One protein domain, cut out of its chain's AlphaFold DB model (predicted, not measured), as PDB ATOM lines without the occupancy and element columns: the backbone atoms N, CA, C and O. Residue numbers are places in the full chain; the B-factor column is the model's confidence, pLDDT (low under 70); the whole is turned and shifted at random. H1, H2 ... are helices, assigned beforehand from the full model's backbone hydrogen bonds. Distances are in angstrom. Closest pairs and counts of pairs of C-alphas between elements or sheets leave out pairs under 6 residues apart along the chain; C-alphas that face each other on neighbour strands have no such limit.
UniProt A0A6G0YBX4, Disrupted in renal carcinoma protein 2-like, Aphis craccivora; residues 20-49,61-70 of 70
ATOM      1  N   LEU A  20      29.095 -14.540   0.918       84.06
ATOM      2  CA  LEU A  20      28.953 -15.889   1.479       84.06
ATOM      3  C   LEU A  20      27.497 -16.411   1.420       84.06
ATOM      4  O   LEU A  20      27.317 -17.571   1.045       84.06
ATOM      5  N   PRO A  21      26.455 -15.603   1.728       84.56
ATOM      6  CA  PRO A  21      25.062 -16.018   1.559       84.56
ATOM      7  C   PRO A  21      24.689 -16.360   0.113       84.56
ATOM      8  O   PRO A  21      24.040 -17.380  -0.116       84.56
ATOM      9  N   GLU A  22      25.125 -15.562  -0.866       87.75
ATOM     10  CA  GLU A  22      24.877 -15.835  -2.287       87.75
ATOM     11  C   GLU A  22      25.519 -17.151  -2.723       87.75
ATOM     12  O   GLU A  22      24.863 -17.990  -3.346       87.75
ATOM     13  N   LEU A  23      26.782 -17.367  -2.350       89.12
ATOM     14  CA  LEU A  23      27.508 -18.587  -2.689       89.12
ATOM     15  C   LEU A  23      26.870 -19.821  -2.037       89.12
ATOM     16  O   LEU A  23      26.721 -20.866  -2.678       89.12
ATOM     17  N   ALA A  24      26.464 -19.700  -0.771       85.56
ATOM     18  CA  ALA A  24      25.756 -20.744  -0.040       85.56
ATOM     19  C   ALA A  24      24.423 -21.091  -0.720       85.56
ATOM     20  O   ALA A  24      24.145 -22.268  -0.965       85.56
ATOM     21  N   PHE A  25      23.636 -20.075  -1.088       86.62
ATOM     22  CA  PHE A  25      22.372 -20.242  -1.800       86.62
ATOM     23  C   PHE A  25      22.567 -20.929  -3.155       86.62
ATOM     24  O   PHE A  25      21.908 -21.929  -3.439       86.62
ATOM     25  N   GLN A  26      23.505 -20.455  -3.981       89.38
ATOM     26  CA  GLN A  26      23.774 -21.043  -5.297       89.38
ATOM     27  C   GLN A  26      24.222 -22.504  -5.188       89.38
ATOM     28  O   GLN A  26      23.753 -23.360  -5.945       89.38
ATOM     29  N   SER A  27      25.110 -22.798  -4.238       87.94
ATOM     30  CA  SER A  27      25.615 -24.152  -3.998       87.94
ATOM     31  C   SER A  27      24.490 -25.091  -3.572       87.94
ATOM     32  O   SER A  27      24.341 -26.182  -4.127       87.94
ATOM     33  N   TYR A  28      23.647 -24.649  -2.637       88.00
ATOM     34  CA  TYR A  28      22.532 -25.457  -2.166       88.00
ATOM     35  C   TYR A  28      21.445 -25.626  -3.221       88.00
ATOM     36  O   TYR A  28      20.925 -26.724  -3.366       88.00
ATOM     37  N   LYS A  29      21.145 -24.594  -4.018       88.00
ATOM     38  CA  LYS A  29      20.191 -24.691  -5.129       88.00
ATOM     39  C   LYS A  29      20.605 -25.774  -6.126       88.00
ATOM     40  O   LYS A  29      19.775 -26.610  -6.473       88.00
ATOM     41  N   LYS A  30      21.884 -25.806  -6.525       89.56
ATOM     42  CA  LYS A  30      22.437 -26.848  -7.413       89.56
ATOM     43  C   LYS A  30      22.288 -28.245  -6.809       89.56
ATOM     44  O   LYS A  30      21.814 -29.161  -7.481       89.56
ATOM     45  N   LEU A  31      22.643 -28.396  -5.533       87.50
ATOM     46  CA  LEU A  31      22.497 -29.659  -4.811       87.50
ATOM     47  C   LEU A  31      21.026 -30.084  -4.735       87.50
ATOM     48  O   LEU A  31      20.699 -31.210  -5.093       87.50
ATOM     49  N   HIS A  32      20.136 -29.177  -4.334       87.31
ATOM     50  CA  HIS A  32      18.704 -29.418  -4.193       87.31
ATOM     51  C   HIS A  32      18.088 -29.916  -5.504       87.31
ATOM     52  O   HIS A  32      17.371 -30.916  -5.507       87.31
ATOM     53  N   THR A  33      18.413 -29.275  -6.631       87.62
ATOM     54  CA  THR A  33      17.941 -29.714  -7.952       87.62
ATOM     55  C   THR A  33      18.478 -31.085  -8.357       87.62
ATOM     56  O   THR A  33      17.764 -31.830  -9.019       87.62
ATOM     57  N   ALA A  34      19.693 -31.448  -7.941       88.75
ATOM     58  CA  ALA A  34      20.264 -32.760  -8.238       88.75
ATOM     59  C   ALA A  34      19.620 -33.890  -7.415       88.75
ATOM     60  O   ALA A  34      19.507 -35.012  -7.904       88.75
ATOM     61  N   ILE A  35      19.179 -33.612  -6.181       88.00
ATOM     62  CA  ILE A  35      18.654 -34.648  -5.275       88.00
ATOM     63  C   ILE A  35      17.124 -34.768  -5.262       88.00
ATOM     64  O   ILE A  35      16.610 -35.792  -4.819       88.00
ATOM     65  N   ILE A  36      16.378 -33.766  -5.748       85.81
ATOM     66  CA  ILE A  36      14.908 -33.718  -5.625       85.81
ATOM     67  C   ILE A  36      14.192 -34.928  -6.243       85.81
ATOM     68  O   ILE A  36      13.256 -35.446  -5.638       85.81
ATOM     69  N   ASN A  37      14.672 -35.404  -7.393       83.75
ATOM     70  CA  ASN A  37      14.090 -36.524  -8.143       83.75
ATOM     71  C   ASN A  37      15.002 -37.757  -8.135       83.75
ATOM     72  O   ASN A  37      14.950 -38.588  -9.042       83.75
ATOM     73  N   HIS A  38      15.885 -37.861  -7.141       89.00
ATOM     74  CA  HIS A  38      16.805 -38.981  -7.059       89.00
ATOM     75  C   HIS A  38      16.045 -40.278  -6.742       89.00
ATOM     76  O   HIS A  38      15.225 -40.318  -5.826       89.00
ATOM     77  N   GLN A  39      16.344 -41.354  -7.477       90.75
ATOM     78  CA  GLN A  39      15.649 -42.642  -7.348       90.75
ATOM     79  C   GLN A  39      15.809 -43.260  -5.950       90.75
ATOM     80  O   GLN A  39      14.905 -43.918  -5.446       90.75
ATOM     81  N   ASN A  40      16.958 -43.030  -5.307       89.38
ATOM     82  CA  ASN A  40      17.169 -43.406  -3.911       89.38
ATOM     83  C   ASN A  40      16.393 -42.458  -2.965       89.38
ATOM     84  O   ASN A  40      16.769 -41.283  -2.864       89.38
ATOM     85  N   PRO A  41      15.391 -42.960  -2.217       84.56
ATOM     86  CA  PRO A  41      14.572 -42.146  -1.323       84.56
ATOM     87  C   PRO A  41      15.358 -41.555  -0.147       84.56
ATOM     88  O   PRO A  41      15.003 -40.494   0.355       84.56
ATOM     89  N   LEU A  42      16.453 -42.188   0.292       84.25
ATOM     90  CA  LEU A  42      17.305 -41.633   1.351       84.25
ATOM     91  C   LEU A  42      17.958 -40.325   0.901       84.25
ATOM     92  O   LEU A  42      18.046 -39.385   1.683       84.25
ATOM     93  N   ILE A  43      18.368 -40.259  -0.369       84.44
ATOM     94  CA  ILE A  43      19.018 -39.086  -0.959       84.44
ATOM     95  C   ILE A  43      17.993 -37.977  -1.205       84.44
ATOM     96  O   ILE A  43      18.241 -36.828  -0.840       84.44
ATOM     97  N   SER A  44      16.820 -38.303  -1.757       83.38
ATOM     98  CA  SER A  44      15.769 -37.302  -1.977       83.38
ATOM     99  C   SER A  44      15.201 -36.742  -0.668       83.38
ATOM    100  O   SER A  44      14.801 -35.577  -0.630       83.38
ATOM    101  N   ASN A  45      15.250 -37.510   0.425       81.31
ATOM    102  CA  ASN A  45      14.860 -37.064   1.762       81.31
ATOM    103  C   ASN A  45      15.873 -36.121   2.438       81.31
ATOM    104  O   ASN A  45      15.490 -35.413   3.369       81.31
ATOM    105  N   LEU A  46      17.125 -36.020   1.960       78.56
ATOM    106  CA  LEU A  46      18.125 -35.088   2.519       78.56
ATOM    107  C   LEU A  46      17.724 -33.611   2.374       78.56
ATOM    108  O   LEU A  46      18.216 -32.760   3.114       78.56
ATOM    109  N   ARG A  47      16.812 -33.291   1.446       77.69
ATOM    110  CA  ARG A  47      16.257 -31.937   1.291       77.69
ATOM    111  C   ARG A  47      15.222 -31.571   2.357       77.69
ATOM    112  O   ARG A  47      14.858 -30.403   2.460       77.69
ATOM    113  N   SER A  48      14.700 -32.548   3.100       71.62
ATOM    114  CA  SER A  48      13.582 -32.324   4.014       71.62
ATOM    115  C   SER A  48      13.959 -31.339   5.122       71.62
ATOM    116  O   SER A  48      14.893 -31.556   5.896       71.62
ATOM    117  N   LEU A  49      13.205 -30.239   5.213       66.44
ATOM    118  CA  LEU A  49      13.366 -29.234   6.266       66.44
ATOM    119  C   LEU A  49      12.932 -29.765   7.639       66.44
ATOM    120  O   LEU A  49      13.441 -29.285   8.652       66.44
ATOM    121  N   GLN A  61      23.676 -18.565  12.593       69.31
ATOM    122  CA  GLN A  61      24.028 -18.947  11.233       69.31
ATOM    123  C   GLN A  61      22.773 -19.406  10.492       69.31
ATOM    124  O   GLN A  61      22.119 -20.368  10.897       69.31
ATOM    125  N   CYS A  62      22.461 -18.724   9.391       71.75
ATOM    126  CA  CYS A  62      21.490 -19.204   8.416       71.75
ATOM    127  C   CYS A  62      22.133 -20.352   7.638       71.75
ATOM    128  O   CYS A  62      23.212 -20.189   7.065       71.75
ATOM    129  N   TRP A  63      21.507 -21.526   7.633       76.31
ATOM    130  CA  TRP A  63      21.981 -22.626   6.808       76.31
ATOM    131  C   TRP A  63      21.560 -22.388   5.358       76.31
ATOM    132  O   TRP A  63      20.520 -21.775   5.119       76.31
ATOM    133  N   PRO A  64      22.292 -22.939   4.376       74.69
ATOM    134  CA  PRO A  64      21.952 -22.764   2.966       74.69
ATOM    135  C   PRO A  64      20.507 -23.165   2.619       74.69
ATOM    136  O   PRO A  64      19.887 -22.560   1.752       74.69
ATOM    137  N   ARG A  65      19.940 -24.142   3.342       76.50
ATOM    138  CA  ARG A  65      18.539 -24.569   3.188       76.50
ATOM    139  C   ARG A  65      17.505 -23.569   3.698       76.50
ATOM    140  O   ARG A  65      16.393 -23.552   3.188       76.50
ATOM    141  N   ASP A  66      17.861 -22.738   4.676       76.38
ATOM    142  CA  ASP A  66      16.969 -21.682   5.167       76.38
ATOM    143  C   ASP A  66      16.835 -20.549   4.140       76.38
ATOM    144  O   ASP A  66      15.837 -19.840   4.135       76.38
ATOM    145  N   LEU A  67      17.816 -20.417   3.239       71.56
ATOM    146  CA  LEU A  67      17.809 -19.442   2.146       71.56
ATOM    147  C   LEU A  67      16.897 -19.854   0.975       71.56
ATOM    148  O   LEU A  67      16.756 -19.078   0.041       71.56
ATOM    149  N   LEU A  68      16.307 -21.060   0.978       67.50
ATOM    150  CA  LEU A  68      15.367 -21.481  -0.075       67.50
ATOM    151  C   LEU A  68      13.929 -20.996   0.137       67.50
ATOM    152  O   LEU A  68      13.158 -20.998  -0.819       67.50
ATOM    153  N   ASN A  69      13.562 -20.643   1.371       57.19
ATOM    154  CA  ASN A  69      12.196 -20.269   1.754       57.19
ATOM    155  C   ASN A  69      12.021 -18.750   1.934       57.19
ATOM    156  O   ASN A  69      11.091 -18.323   2.619       57.19
ATOM    157  N   ILE A  70      12.924 -17.951   1.361       46.38
ATOM    158  CA  ILE A  70      12.882 -16.483   1.363       46.38
ATOM    159  C   ILE A  70      12.798 -16.010  -0.084       46.38
ATOM    160  O   ILE A  70      13.560 -16.560  -0.912       46.38
TER     161      ILE A  70
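What this domain is: This is residues 20 to 49 and 61 to 70 of the 70 residues of the protein "Disrupted in renal carcinoma protein 2-like" of Aphis craccivora (UniProt A0A6G0YBX4). One long helix, H1, makes the length of the model, and the short helix H2 folds back beside its last part as an uneven helical hairpin. Across a cut, residues 61 to 70 form a separate piece beside the first half of H1, with no named element. The 40 printed residues hold H1 then H2 and no named strand; the class is all helix. The whole is elongated, 31 by 17 by 14 A, and only just compact, close to loose, with a radius of gyration of the C-alphas of 10.6 A.

Where its parts are: H1, residues 20 to 35, runs 22.4 A from C-alpha 20 at (28.953, -15.889, 1.479) to C-alpha 35 at (18.654, -34.648, -5.275). H2, residues 41 to 47, ends at C-alpha 47 at (16.257, -31.937, 1.291).

How they stand to each other: H1 touches H2 with residues 32 to 35 alone; the closest C-alphas, of Ile 35 and Ser 44, are 5.1 A apart. This hairpin has a shallow tilt of 22 degrees, opposite ways, and a tight link. Every O i to N i+4 pair is within hydrogen-bond range in H1, and 2 of 3 in H2.

The domain as a whole: Residues 50 to 60 are not printed; C-alphas 49 and 61 are 15.6 A apart. Residues 49, 61 and 68 to 70 have pLDDT under 70.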